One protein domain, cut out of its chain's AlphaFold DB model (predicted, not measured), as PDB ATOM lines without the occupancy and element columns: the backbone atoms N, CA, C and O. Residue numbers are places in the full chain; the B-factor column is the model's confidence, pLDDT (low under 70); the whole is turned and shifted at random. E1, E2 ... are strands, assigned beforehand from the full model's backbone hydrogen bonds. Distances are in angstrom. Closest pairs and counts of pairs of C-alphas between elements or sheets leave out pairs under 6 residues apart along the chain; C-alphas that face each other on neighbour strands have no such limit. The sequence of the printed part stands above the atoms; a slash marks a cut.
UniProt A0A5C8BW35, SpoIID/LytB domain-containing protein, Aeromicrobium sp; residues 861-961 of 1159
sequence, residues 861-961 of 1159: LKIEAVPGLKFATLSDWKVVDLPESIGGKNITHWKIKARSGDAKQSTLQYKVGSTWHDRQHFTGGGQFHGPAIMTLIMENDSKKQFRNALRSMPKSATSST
ATOM      1  N   LEU A 861     103.146 200.000 117.910       96.19
ATOM      2  CA  LEU A 861     103.317 198.825 118.787       96.19
ATOM      3  C   LEU A 861     102.130 198.682 119.751       96.19
ATOM      4  O   LEU A 861     102.071 199.402 120.750       96.19
ATOM      5  N   LYS A 862     101.233 197.727 119.477       97.00
ATOM      6  CA  LYS A 862     100.054 197.371 120.284       97.00
ATOM      7  C   LYS A 862     100.276 196.073 121.053       97.00
ATOM      8  O   LYS A 862     100.710 195.078 120.474       97.00
ATOM      9  N   ILE A 863      99.883 196.042 122.322       97.12
ATOM     10  CA  ILE A 863      99.834 194.811 123.122       97.12
ATOM     11  C   ILE A 863      98.520 194.681 123.895       97.12
ATOM     12  O   ILE A 863      97.857 195.682 124.186       97.12
ATOM     13  N   GLU A 864      98.163 193.449 124.256       96.56
ATOM     14  CA  GLU A 864      97.102 193.186 125.238       96.56
ATOM     15  C   GLU A 864      97.494 193.742 126.616       96.56
ATOM     16  O   GLU A 864      98.656 193.669 127.027       96.56
ATOM     17  N   ALA A 865      96.525 194.294 127.347       95.19
ATOM     18  CA  ALA A 865      96.711 194.645 128.749       95.19
ATOM     19  C   ALA A 865      96.623 193.386 129.625       95.19
ATOM     20  O   ALA A 865      95.691 192.595 129.493       95.19
ATOM     21  N   VAL A 866      97.596 193.209 130.521       92.19
ATOM     22  CA  VAL A 866      97.697 192.068 131.443       92.19
ATOM     23  C   VAL A 866      98.230 192.530 132.810       92.19
ATOM     24  O   VAL A 866      98.939 193.541 132.859       92.19
ATOM     25  N   PRO A 867      97.942 191.807 133.910       92.44
ATOM     26  CA  PRO A 867      98.476 192.120 135.235       92.44
ATOM     27  C   PRO A 867     100.008 192.208 135.284       92.44
ATOM     28  O   PRO A 867     100.716 191.462 134.604       92.44
ATOM     29  N   GLY A 868     100.531 193.115 136.114       92.62
ATOM     30  CA  GLY A 868     101.976 193.298 136.323       92.62
ATOM     31  C   GLY A 868     102.744 193.919 135.145       92.62
ATOM     32  O   GLY A 868     103.978 193.889 135.132       92.62
ATOM     33  N   LEU A 869     102.039 194.471 134.154       96.12
ATOM     34  CA  LEU A 869     102.630 195.153 133.007       96.12
ATOM     35  C   LEU A 869     103.303 196.477 133.411       96.12
ATOM     36  O   LEU A 869     102.743 197.297 134.136       96.12
ATOM     37  N   LYS A 870     104.516 196.702 132.902       96.44
ATOM     38  CA  LYS A 870     105.331 197.899 133.134       96.44
ATOM     39  C   LYS A 870     105.733 198.543 131.810       96.44
ATOM     40  O   LYS A 870     105.897 197.869 130.789       96.44
ATOM     41  N   PHE A 871     105.928 199.855 131.841       96.81
ATOM     42  CA  PHE A 871     106.434 200.654 130.728       96.81
ATOM     43  C   PHE A 871     107.736 201.353 131.121       96.81
ATOM     44  O   PHE A 871     107.834 201.895 132.220       96.81
ATOM     45  N   ALA A 872     108.707 201.379 130.211       92.12
ATOM     46  CA  ALA A 872     109.969 202.092 130.361       92.12
ATOM     47  C   ALA A 872     110.224 203.028 129.169       92.12
ATOM     48  O   ALA A 872     110.174 202.605 128.008       92.12
ATOM     49  N   THR A 873     110.554 204.285 129.454       92.06
ATOM     50  CA  THR A 873     111.094 205.248 128.484       92.06
ATOM     51  C   THR A 873     112.579 204.974 128.243       92.06
ATOM     52  O   THR A 873     113.337 204.793 129.189       92.06
ATOM     53  N   LEU A 874     113.040 204.909 126.989       85.75
ATOM     54  CA  LEU A 874     114.424 204.485 126.701       85.75
ATOM     55  C   LEU A 874     115.467 205.608 126.816       85.75
ATOM     56  O   LEU A 874     116.662 205.323 126.856       85.75
ATOM     57  N   SER A 875     115.035 206.868 126.866       79.88
ATOM     58  CA  SER A 875     115.902 208.045 127.016       79.88
ATOM     59  C   SER A 875     116.517 208.185 128.417       79.88
ATOM     60  O   SER A 875     117.564 208.808 128.566       79.88
ATOM     61  N   ASP A 876     115.874 207.614 129.438       78.44
ATOM     62  CA  ASP A 876     116.241 207.716 130.860       78.44
ATOM     63  C   ASP A 876     116.085 206.391 131.645       78.44
ATOM     64  O   ASP A 876     116.567 206.282 132.770       78.44
ATOM     65  N   TRP A 877     115.440 205.376 131.056       82.56
ATOM     66  CA  TRP A 877     115.013 204.126 131.703       82.56
ATOM     67  C   TRP A 877     114.074 204.333 132.904       82.56
ATOM     68  O   TRP A 877     114.055 203.533 133.845       82.56
ATOM     69  N   LYS A 878     113.249 205.387 132.882       87.00
ATOM     70  CA  LYS A 878     112.205 205.580 133.892       87.00
ATOM     71  C   LYS A 878     111.103 204.534 133.709       87.00
ATOM     72  O   LYS A 878     110.299 204.601 132.781       87.00
ATOM     73  N   VAL A 879     111.076 203.558 134.616       89.88
ATOM     74  CA  VAL A 879     110.048 202.512 134.676       89.88
ATOM     75  C   VAL A 879     108.826 203.025 135.437       89.88
ATOM     76  O   VAL A 879     108.960 203.618 136.506       89.88
ATOM     77  N   VAL A 880     107.634 202.755 134.911       93.69
ATOM     78  CA  VAL A 880     106.348 202.956 135.589       93.69
ATOM     79  C   VAL A 880     105.471 201.718 135.435       93.69
ATOM     80  O   VAL A 880     105.406 201.112 134.364       93.69
ATOM     81  N   ASP A 881     104.755 201.365 136.494       95.38
ATOM     82  CA  ASP A 881     103.685 200.375 136.432       95.38
ATOM     83  C   ASP A 881     102.514 200.875 135.572       95.38
ATOM     84  O   ASP A 881     102.225 202.080 135.505       95.38
ATOM     85  N   LEU A 882     101.857 199.946 134.876       96.38
ATOM     86  CA  LEU A 882     100.656 200.193 134.087       96.38
ATOM     87  C   LEU A 882      99.446 199.588 134.814       96.38
ATOM     88  O   LEU A 882      99.452 198.390 135.088       96.38
ATOM     89  N   PRO A 883      98.414 200.384 135.146       94.56
ATOM     90  CA  PRO A 883      97.248 199.872 135.851       94.56
ATOM     91  C   PRO A 883      96.362 199.027 134.927       94.56
ATOM     92  O   PRO A 883      96.309 199.247 133.716       94.56
ATOM     93  N   GLU A 884      95.610 198.102 135.518       93.88
ATOM     94  CA  GLU A 884      94.627 197.270 134.808       93.88
ATOM     95  C   GLU A 884      93.319 198.028 134.511       93.88
ATOM     96  O   GLU A 884      92.595 197.692 133.574       93.88
ATOM     97  N   SER A 885      93.028 199.095 135.263       92.38
ATOM     98  CA  SER A 885      91.883 199.981 135.041       92.38
ATOM     99  C   SER A 885      92.226 201.449 135.313       92.38
ATOM    100  O   SER A 885      93.112 201.769 136.106       92.38
ATOM    101  N   ILE A 886      91.520 202.364 134.645       90.94
ATOM    102  CA  ILE A 886      91.556 203.811 134.909       90.94
ATOM    103  C   ILE A 886      90.109 204.303 135.001       90.94
ATOM    104  O   ILE A 886      89.270 203.944 134.175       90.94
ATOM    105  N   GLY A 887      89.792 205.099 136.030       87.38
ATOM    106  CA  GLY A 887      88.434 205.617 136.249       87.38
ATOM    107  C   GLY A 887      87.369 204.522 136.407       87.38
ATOM    108  O   GLY A 887      86.259 204.677 135.906       87.38
ATOM    109  N   GLY A 888      87.727 203.387 137.020       89.38
ATOM    110  CA  GLY A 888      86.841 202.227 137.188       89.38
ATOM    111  C   GLY A 888      86.571 201.419 135.912       89.38
ATOM    112  O   GLY A 888      85.766 200.494 135.948       89.38
ATOM    113  N   LYS A 889      87.223 201.738 134.784       91.81
ATOM    114  CA  LYS A 889      87.061 201.023 133.510       91.81
ATOM    115  C   LYS A 889      88.324 200.245 133.158       91.81
ATOM    116  O   LYS A 889      89.422 200.805 133.169       91.81
ATOM    117  N   ASN A 890      88.161 198.969 132.817       95.06
ATOM    118  CA  ASN A 890      89.276 198.088 132.470       95.06
ATOM    119  C   ASN A 890      89.956 198.538 131.173       95.06
ATOM    120  O   ASN A 890      89.300 198.840 130.170       95.06
ATOM    121  N   ILE A 891      91.285 198.544 131.197       97.31
ATOM    122  CA  ILE A 891      92.120 198.751 130.020       97.31
ATOM    123  C   ILE A 891      92.261 197.407 129.319       97.31
ATOM    124  O   ILE A 891      92.542 196.392 129.944       97.31
ATOM    125  N   THR A 892      92.060 197.398 128.004       96.00
ATOM    126  CA  THR A 892      92.124 196.168 127.196       96.00
ATOM    127  C   THR A 892      93.412 196.076 126.380       96.00
ATOM    128  O   THR A 892      93.900 194.981 126.117       96.00
ATOM    129  N   HIS A 893      93.964 197.222 125.972       96.56
ATOM    130  CA  HIS A 893      95.155 197.312 125.128       96.56
ATOM    131  C   HIS A 893      96.042 198.478 125.573       96.56
ATOM    132  O   HIS A 893      95.537 199.521 125.998       96.56
ATOM    133  N   TRP A 894      97.349 198.335 125.366       98.00
ATOM    134  CA  TRP A 894      98.332 199.418 125.448       98.00
ATOM    135  C   TRP A 894      99.012 199.619 124.097       98.00
ATOM    136  O   TRP A 894      99.153 198.671 123.324       98.00
ATOM    137  N   LYS A 895      99.432 200.854 123.798       97.00
ATOM    138  CA  LYS A 895     100.079 201.183 122.524       97.00
ATOM    139  C   LYS A 895     101.163 202.246 122.650       97.00
ATOM    140  O   LYS A 895     100.998 203.210 123.393       97.00
ATOM    141  N   ILE A 896     102.244 202.097 121.885       97.19
ATOM    142  CA  ILE A 896     103.280 203.123 121.704       97.19
ATOM    143  C   ILE A 896     103.327 203.530 120.232       97.19
ATOM    144  O   ILE A 896     103.544 202.687 119.363       97.19
ATOM    145  N   LYS A 897     103.194 204.834 119.971       94.38
ATOM    146  CA  LYS A 897     103.303 205.427 118.631       94.38
ATOM    147  C   LYS A 897     104.144 206.700 118.627       94.38
ATOM    148  O   LYS A 897     104.399 207.268 119.685       94.38
ATOM    149  N   ALA A 898     104.546 207.173 117.448       92.88
ATOM    150  CA  ALA A 898     105.104 208.520 117.301       92.88
ATOM    151  C   ALA A 898     104.041 209.590 117.613       92.88
ATOM    152  O   ALA A 898     102.852 209.395 117.334       92.88
ATOM    153  N   ARG A 899     104.460 210.716 118.200       92.38
ATOM    154  CA  ARG A 899     103.570 211.836 118.525       92.38
ATOM    155  C   ARG A 899     103.219 212.602 117.245       92.38
ATOM    156  O   ARG A 899     104.098 212.931 116.450       92.38
ATOM    157  N   SER A 900     101.937 212.911 117.043       85.88
ATOM    158  CA  SER A 900     101.527 213.767 115.921       85.88
ATOM    159  C   SER A 900     102.138 215.165 116.074       85.88
ATOM    160  O   SER A 900     102.134 215.718 117.173       85.88
ATOM    161  N   GLY A 901     102.697 215.711 114.994       83.56
ATOM    162  CA  GLY A 901     103.373 217.014 114.980       83.56
ATOM    163  C   GLY A 901     104.813 217.044 115.524       83.56
ATOM    164  O   GLY A 901     105.530 217.988 115.212       83.56
ATOM    165  N   ASP A 902     105.281 216.028 116.264       86.06
ATOM    166  CA  ASP A 902     106.676 215.951 116.736       86.06
ATOM    167  C   ASP A 902     107.252 214.532 116.612       86.06
ATOM    168  O   ASP A 902     107.086 213.679 117.486       86.06
ATOM    169  N   ALA A 903     108.009 214.308 115.536       76.25
ATOM    170  CA  ALA A 903     108.674 213.041 115.237       76.25
ATOM    171  C   ALA A 903     109.860 212.691 116.166       76.25
ATOM    172  O   ALA A 903     110.420 211.603 116.039       76.25
ATOM    173  N   LYS A 904     110.265 213.574 117.092       81.31
ATOM    174  CA  LYS A 904     111.227 213.249 118.165       81.31
ATOM    175  C   LYS A 904     110.530 212.636 119.382       81.31
ATOM    176  O   LYS A 904     111.179 211.982 120.203       81.31
ATOM    177  N   GLN A 905     109.219 212.847 119.506       90.31
ATOM    178  CA  GLN A 905     108.400 212.367 120.609       90.31
ATOM    179  C   GLN A 905     107.533 211.165 120.229       90.31
ATOM    180  O   GLN A 905     107.224 210.876 119.072       90.31
ATOM    181  N   SER A 906     107.107 210.471 121.272       93.94
ATOM    182  CA  SER A 906     106.227 209.319 121.244       93.94
ATOM    183  C   SER A 906     105.104 209.508 122.254       93.94
ATOM    184  O   SER A 906     105.272 210.201 123.258       93.94
ATOM    185  N   THR A 907     103.975 208.855 122.004       96.25
ATOM    186  CA  THR A 907     102.827 208.809 122.909       96.25
ATOM    187  C   THR A 907     102.599 207.373 123.370       96.25
ATOM    188  O   THR A 907     102.520 206.455 122.550       96.25
ATOM    189  N   LEU A 908     102.450 207.195 124.683       97.50
ATOM    190  CA  LEU A 908     101.873 206.005 125.302       97.50
ATOM    191  C   LEU A 908     100.351 206.186 125.380       97.50
ATOM    192  O   LEU A 908      99.876 207.116 126.038       97.50
ATOM    193  N   GLN A 909      99.606 205.289 124.738       97.56
ATOM    194  CA  GLN A 909      98.142 205.257 124.737       97.56
ATOM    195  C   GLN A 909      97.602 203.985 125.404       97.56
ATOM    196  O   GLN A 909      98.255 202.939 125.395       97.56
ATOM    197  N   TYR A 910      96.380 204.064 125.930       97.56
ATOM    198  CA  TYR A 910      95.612 202.943 126.481       97.56
ATOM    199  C   TYR A 910      94.212 202.880 125.862       97.56
ATOM    200  O   TYR A 910      93.673 203.912 125.458       97.56
ATOM    201  N   LYS A 911      93.625 201.681 125.763       96.81
ATOM    202  CA  LYS A 911      92.301 201.468 125.152       96.81
ATOM    203  C   LYS A 911      91.249 201.052 126.177       96.81
ATOM    204  O   LYS A 911      91.397 200.013 126.827       96.81
ATOM    205  N   VAL A 912      90.164 201.821 126.257       95.44
ATOM    206  CA  VAL A 912      88.989 201.552 127.099       95.44
ATOM    207  C   VAL A 912      87.761 201.456 126.196       95.44
ATOM    208  O   VAL A 912      87.402 202.411 125.508       95.44
ATOM    209  N   GLY A 913      87.123 200.284 126.165       89.56
ATOM    210  CA  GLY A 913      86.113 199.975 125.150       89.56
ATOM    211  C   GLY A 913      86.706 200.055 123.736       89.56
ATOM    212  O   GLY A 913      87.733 199.440 123.448       89.56
ATOM    213  N   SER A 914      86.076 200.830 122.853       89.12
ATOM    214  CA  SER A 914      86.586 201.128 121.509       89.12
ATOM    215  C   SER A 914      87.641 202.246 121.477       89.12
ATOM    216  O   SER A 914      88.441 202.286 120.541       89.12
ATOM    217  N   THR A 915      87.676 203.124 122.483       94.50
ATOM    218  CA  THR A 915      88.394 204.411 122.441       94.50
ATOM    219  C   THR A 915      89.839 204.305 122.929       94.50
ATOM    220  O   THR A 915      90.124 203.664 123.942       94.50
ATOM    221  N   TRP A 916      90.755 204.977 122.224       96.12
ATOM    222  CA  TRP A 916      92.139 205.196 122.656       96.12
ATOM    223  C   TRP A 916      92.278 206.522 123.408       96.12
ATOM    224  O   TRP A 916      91.725 207.538 122.989       96.12
ATOM    225  N   HIS A 917      93.066 206.515 124.479       96.44
ATOM    226  CA  HIS A 917      93.345 207.668 125.329       96.44
ATOM    227  C   HIS A 917      94.857 207.830 125.535       96.44
ATOM    228  O   HIS A 917      95.570 206.841 125.715       96.44
ATOM    229  N   ASP A 918      95.349 209.068 125.544       96.00
ATOM    230  CA  ASP A 918      96.753 209.381 125.828       96.00
ATOM    231  C   ASP A 918      97.031 209.301 127.341       96.00
ATOM    232  O   ASP A 918      96.225 209.746 128.158       96.00
ATOM    233  N   ARG A 919      98.190 208.742 127.724       94.44
ATOM    234  CA  ARG A 919      98.681 208.714 129.119       94.44
ATOM    235  C   ARG A 919      99.936 209.554 129.329       94.44
ATOM    236  O   ARG A 919     100.090 210.160 130.382       94.44
ATOM    237  N   GLN A 920     100.867 209.523 128.378       94.38
ATOM    238  CA  GLN A 920     102.189 210.133 128.531       94.38
ATOM    239  C   GLN A 920     102.819 210.416 127.163       94.38
ATOM    240  O   GLN A 920     102.808 209.547 126.290       94.38
ATOM    241  N   HIS A 921     103.443 211.587 127.016       94.56
ATOM    242  CA  HIS A 921     104.403 211.860 125.944       94.56
ATOM    243  C   HIS A 921     105.840 211.709 126.462       94.56
ATOM    244  O   HIS A 921     106.112 211.971 127.634       94.56
ATOM    245  N   PHE A 922     106.758 211.269 125.603       92.56
ATOM    246  CA  PHE A 922     108.168 211.048 125.946       92.56
ATOM    247  C   PHE A 922     109.062 211.086 124.700       92.56
ATOM    248  O   PHE A 922     108.587 210.881 123.585       92.56
ATOM    249  N   THR A 923     110.362 211.324 124.872       88.75
ATOM    250  CA  THR A 923     111.333 211.378 123.765       88.75
ATOM    251  C   THR A 923     111.749 209.976 123.311       88.75
ATOM    252  O   THR A 923     112.015 209.102 124.134       88.75
ATOM    253  N   GLY A 924     111.877 209.765 121.998       87.44
ATOM    254  CA  GLY A 924     112.526 208.574 121.447       87.44
ATOM    255  C   GLY A 924     111.739 207.266 121.601       87.44
ATOM    256  O   GLY A 924     110.525 207.215 121.387       87.44
ATOM    257  N   GLY A 925     112.441 206.166 121.882       90.12
ATOM    258  CA  GLY A 925     111.844 204.833 122.010       90.12
ATOM    259  C   GLY A 925     111.237 204.524 123.383       90.12
ATOM    260  O   GLY A 925     111.580 205.131 124.397       90.12
ATOM    261  N   GLY A 926     110.330 203.545 123.415       93.38
ATOM    262  CA  GLY A 926     109.660 203.070 124.633       93.38
ATOM    263  C   GLY A 926     109.492 201.550 124.632       93.38
ATOM    264  O   GLY A 926     109.504 200.929 123.567       93.38
ATOM    265  N   GLN A 927     109.356 200.941 125.809       95.06
ATOM    266  CA  GLN A 927     109.335 199.486 125.977       95.06
ATOM    267  C   GLN A 927     108.276 199.027 126.985       95.06
ATOM    268  O   GLN A 927     108.228 199.526 128.105       95.06
ATOM    269  N   PHE A 928     107.502 198.011 126.614       97.00
ATOM    270  CA  PHE A 928     106.685 197.209 127.521       97.00
ATOM    271  C   PHE A 928     107.488 196.018 128.058       97.00
ATOM    272  O   PHE A 928     108.261 195.408 127.314       97.00
ATOM    273  N   HIS A 929     107.326 195.694 129.341       92.75
ATOM    274  CA  HIS A 929     107.962 194.549 130.004       92.75
ATOM    275  C   HIS A 929     107.240 194.191 131.317       92.75
ATOM    276  O   HIS A 929     106.298 194.870 131.716       92.75
ATOM    277  N   GLY A 930     107.704 193.152 132.017       88.50
ATOM    278  CA  GLY A 930     107.193 192.735 133.333       88.50
ATOM    279  C   GLY A 930     106.653 191.304 133.292       88.50
ATOM    280  O   GLY A 930     107.299 190.417 133.851       88.50
ATOM    281  N   PRO A 931     105.543 191.047 132.578       90.19
ATOM    282  CA  PRO A 931     105.060 189.704 132.287       90.19
ATOM    283  C   PRO A 931     106.108 188.890 131.517       90.19
ATOM    284  O   PRO A 931     106.760 189.394 130.603       90.19
ATOM    285  N   ALA A 932     106.248 187.604 131.848       85.94
ATOM    286  CA  ALA A 932     107.214 186.721 131.184       85.94
ATOM    287  C   ALA A 932     106.889 186.474 129.695       85.94
ATOM    288  O   ALA A 932     107.791 186.191 128.898       85.94
ATOM    289  N   ILE A 933     105.607 186.581 129.332       92.31
ATOM    290  CA  ILE A 933     105.059 186.483 127.975       92.31
ATOM    291  C   ILE A 933     104.087 187.653 127.784       92.31
ATOM    292  O   ILE A 933     103.306 187.953 128.684       92.31
ATOM    293  N   MET A 934     104.113 188.287 126.613       93.88
ATOM    294  CA  MET A 934     103.163 189.327 126.206       93.88
ATOM    295  C   MET A 934     102.630 189.046 124.800       93.88
ATOM    296  O   MET A 934     103.358 188.535 123.944       93.88
ATOM    297  N   THR A 935     101.376 189.419 124.552       96.50
ATOM    298  CA  THR A 935     100.739 189.318 123.234       96.50
ATOM    299  C   THR A 935     100.923 190.621 122.453       96.50
ATOM    300  O   THR A 935     100.387 191.657 122.843       96.50
ATOM    301  N   LEU A 936     101.644 190.555 121.332       96.06
ATOM    302  CA  LEU A 936     101.640 191.560 120.266       96.06
ATOM    303  C   LEU A 936     100.351 191.433 119.444       96.06
ATOM    304  O   LEU A 936      99.936 190.314 119.123       96.06
ATOM    305  N   ILE A 937      99.756 192.568 119.076       94.94
ATOM    306  CA  ILE A 937      98.556 192.639 118.236       94.94
ATOM    307  C   ILE A 937      98.929 193.319 116.917       94.94
ATOM    308  O   ILE A 937      99.185 194.523 116.882       94.94
ATOM    309  N   MET A 938      98.963 192.528 115.846       89.50
ATOM    310  CA  MET A 938      99.402 192.939 114.512       89.50
ATOM    311  C   MET A 938      98.442 193.966 113.878       89.50
ATOM    312  O   MET A 938      97.358 194.233 114.399       89.50
ATOM    313  N   GLU A 939      98.809 194.533 112.727       84.94
ATOM    314  CA  GLU A 939      97.964 195.444 111.925       84.94
ATOM    315  C   GLU A 939      96.574 194.862 111.588       84.94
ATOM    316  O   GLU A 939      95.577 195.576 111.619       84.94
ATOM    317  N   ASN A 940      96.489 193.550 111.350       85.19
ATOM    318  CA  ASN A 940      95.258 192.824 111.014       85.19
ATOM    319  C   ASN A 940      94.545 192.183 112.228       85.19
ATOM    320  O   ASN A 940      93.914 191.137 112.078       85.19
ATOM    321  N   ASP A 941      94.729 192.739 113.432       86.19
ATOM    322  CA  ASP A 941      94.242 192.234 114.732       86.19
ATOM    323  C   ASP A 941      94.649 190.785 115.101       86.19
ATOM    324  O   ASP A 941      94.277 190.275 116.166       86.19
ATOM    325  N   SER A 942      95.469 190.109 114.285       90.50
ATOM    326  CA  SER A 942      96.027 188.803 114.645       90.50
ATOM    327  C   SER A 942      97.004 188.923 115.821       90.50
ATOM    328  O   SER A 942      97.617 189.965 116.054       90.50
ATOM    329  N   LYS A 943      97.132 187.846 116.601       93.69
ATOM    330  CA  LYS A 943      97.838 187.848 117.890       93.69
ATOM    331  C   LYS A 943      99.066 186.945 117.853       93.69
ATOM    332  O   LYS A 943      98.986 185.809 117.387       93.69
ATOM    333  N   LYS A 944     100.197 187.426 118.377       93.75
ATOM    334  CA  LYS A 944     101.450 186.656 118.506       93.75
ATOM    335  C   LYS A 944     102.074 186.858 119.884       93.75
ATOM    336  O   LYS A 944     102.141 187.978 120.374       93.75
ATOM    337  N   GLN A 945     102.563 185.784 120.498       95.38
ATOM    338  CA  GLN A 945     103.150 185.825 121.840       95.38
ATOM    339  C   GLN A 945     104.681 185.847 121.812       95.38
ATOM    340  O   GLN A 945     105.320 185.048 121.121       95.38
ATOM    341  N   PHE A 946     105.267 186.738 122.614       94.56
ATOM    342  CA  PHE A 946     106.708 186.972 122.710       94.56
ATOM    343  C   PHE A 946     107.167 187.045 124.170       94.56
ATOM    344  O   PHE A 946     106.411 187.466 125.044       94.56
ATOM    345  N   ARG A 947     108.415 186.640 124.442       91.62
ATOM    346  CA  ARG A 947     108.992 186.659 125.797       91.62
ATOM    347  C   ARG A 947     109.591 188.014 126.169       91.62
ATOM    348  O   ARG A 947     110.069 188.742 125.301       91.62
ATOM    349  N   ASN A 948     109.692 188.255 127.477       89.44
ATOM    350  CA  ASN A 948     110.428 189.352 128.119       89.44
ATOM    351  C   ASN A 948     109.904 190.773 127.821       89.44
ATOM    352  O   ASN A 948     109.238 191.362 128.670       89.44
ATOM    353  N   ALA A 949     110.252 191.365 126.673       93.19
ATOM    354  CA  ALA A 949     109.969 192.772 126.387       93.19
ATOM    355  C   ALA A 949     109.641 193.044 124.910       93.19
ATOM    356  O   ALA A 949     110.231 192.457 124.000       93.19
ATOM    357  N   LEU A 950     108.735 193.991 124.667       95.56
ATOM    358  CA  LEU A 950     108.377 194.498 123.340       95.56
ATOM    359  C   LEU A 950     108.645 196.004 123.312       95.56
ATOM    360  O   LEU A 950     108.213 196.742 124.197       95.56
ATOM    361  N   ARG A 951     109.413 196.455 122.322       94.12
ATOM    362  CA  ARG A 951     110.018 197.788 122.260       94.12
ATOM    363  C   ARG A 951     109.657 198.469 120.944       94.12
ATOM    364  O   ARG A 951     109.825 197.881 119.883       94.12
ATOM    365  N   SER A 952     109.211 199.720 121.015       94.06
ATOM    366  CA  SER A 952     108.886 200.546 119.850       94.06
ATOM    367  C   SER A 952     109.989 201.576 119.620       94.06
ATOM    368  O   SER A 952     110.060 202.593 120.321       94.06
ATOM    369  N   MET A 953     110.862 201.304 118.650       88.62
ATOM    370  CA  MET A 953     112.024 202.137 118.318       88.62
ATOM    371  C   MET A 953     111.745 203.051 117.119       88.62
ATOM    372  O   MET A 953     111.346 202.533 116.081       88.62
ATOM    373  N   PRO A 954     112.019 204.366 117.187       84.19
ATOM    374  CA  PRO A 954     112.131 205.209 115.993       84.19
ATOM    375  C   PRO A 954     113.223 204.681 115.047       84.19
ATOM    376  O   PRO A 954     114.259 204.207 115.520       84.19
ATOM    377  N   LYS A 955     113.036 204.786 113.721       78.25
ATOM    378  CA  LYS A 955     114.072 204.360 112.746       78.25
ATOM    379  C   LYS A 955     115.298 205.289 112.719       78.25
ATOM    380  O   LYS A 955     116.399 204.849 112.407       78.25
ATOM    381  N   SER A 956     115.124 206.555 113.102       68.62
ATOM    382  CA  SER A 956     116.190 207.527 113.383       68.62
ATOM    383  C   SER A 956     115.753 208.459 114.519       68.62
ATOM    384  O   SER A 956     114.581 208.460 114.901       68.62
ATOM    385  N   ALA A 957     116.664 209.287 115.042       65.88
ATOM    386  CA  ALA A 957     116.374 210.222 116.136       65.88
ATOM    387  C   ALA A 957     115.301 211.290 115.811       65.88
ATOM    388  O   ALA A 957     114.830 211.967 116.725       65.88
ATOM    389  N   THR A 958     114.897 211.440 114.542       67.69
ATOM    390  CA  THR A 958     113.776 212.305 114.127       67.69
ATOM    391  C   THR A 958     112.768 211.587 113.215       67.69
ATOM    392  O   THR A 958     112.103 212.249 112.418       67.69
ATOM    393  N   SER A 959     112.683 210.250 113.251       74.31
ATOM    394  CA  SER A 959     111.751 209.495 112.401       74.31
ATOM    395  C   SER A 959     110.416 209.238 113.097       74.31
ATOM    396  O   SER A 959     110.368 208.652 114.178       74.31
ATOM    397  N   SER A 960     109.320 209.592 112.424       79.62
ATOM    398  CA  SER A 960     107.959 209.203 112.809       79.62
ATOM    399  C   SER A 960     107.680 207.712 112.578       79.62
ATOM    400  O   SER A 960     106.817 207.140 113.243       79.62
ATOM    401  N   THR A 961     108.417 207.069 111.665       85.88
ATOM    402  CA  THR A 961     108.319 205.624 111.403       85.88
ATOM    403  C   THR A 961     109.093 204.821 112.446       85.88
ATOM    404  O   THR A 961     110.065 205.312 113.035       85.88
TER     405      THR A 961
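This is residues 861 to 961 of the 1159 residues of the protein "SpoIID/LytB domain-containing protein" of Aeromicrobium sp (UniProt A0A5C8BW35). Look for two strongly twisted sheets of four strands each, partly face to face as a sandwich, with the bent strands E7 and E8 curving past E1 at one edge of the other sheet. The chain changes from one sheet to the other three times, and a long link, residues 882 to 892, makes one of these changes. The 101 printed residues have eight named strands, E1 to E8 in order along the chain, and no named helix; the class is all strand. One sheet has the order E1, E4, E5, E6 and the other E3, E2, E7, E8, both antiparallel throughout. The whole is compact, with a radius of gyration of the C-alphas of 13.0 A, and rounded, spanning 34 by 30 by 29 A.

Find C-alpha 861 at (103.317, 198.825, 118.787); here E1 begins, residues 861 to 864. Next come E2, residues 870 to 873, and E3, residues 879 to 881. E4, residues 893 to 899, begins at C-alpha 893 at (95.155, 197.312, 125.128) and is 18.0 A long. E5, residues 902 to 912, is 25.1 A long and bends by 87 degrees at residue 905; E6, residues 915 to 923, is 24.0 A long and bends by 55 degrees at residue 919. E7, residues 926 to 937, bends by 127 degrees at residue 932 and measures 16.5 A. E8, residues 943 to 954, bends by 106 degrees at residue 947 and runs 22.6 A to C-alpha 954 at (112.131, 205.209, 115.993).

Start at E1, an edge strand antiparallel to E4: N 863 and O 894 are 2.9 A apart, within hydrogen-bond range. E4, E5 and E6 form a meander, each strand the antiparallel neighbour of the one before; look at N 897 and O 907, 3.1 A, and N 908 and O 920, 2.9 A. In the second sheet, the hairpin E2 and E3 has N 880 and O 871 at 2.8 A, E2 and E7 have N 872 and O 927 at 2.8 A, and the hairpin E7 and E8 has N 934 and O 946 at 2.9 A. The sandwich's facing parts are 11.1 A centre to centre, their best planes 31 degrees apart. Between the sheets, the closest C-alphas of E1 and E7 are those of Ile 863 and Leu 936, 4.7 A apart. E3 and E6 are apart.

The two C-alphas farthest apart are those of Gly 888 and Ser 956, 38.2 A. The printed part has no cut. The link E3 to E4 is long; within it, residues 885 to 886 pair antiparallel with residues 889 to 890. The mean pLDDT of the printed part is 90.9, and residues 956 to 958 are under 70.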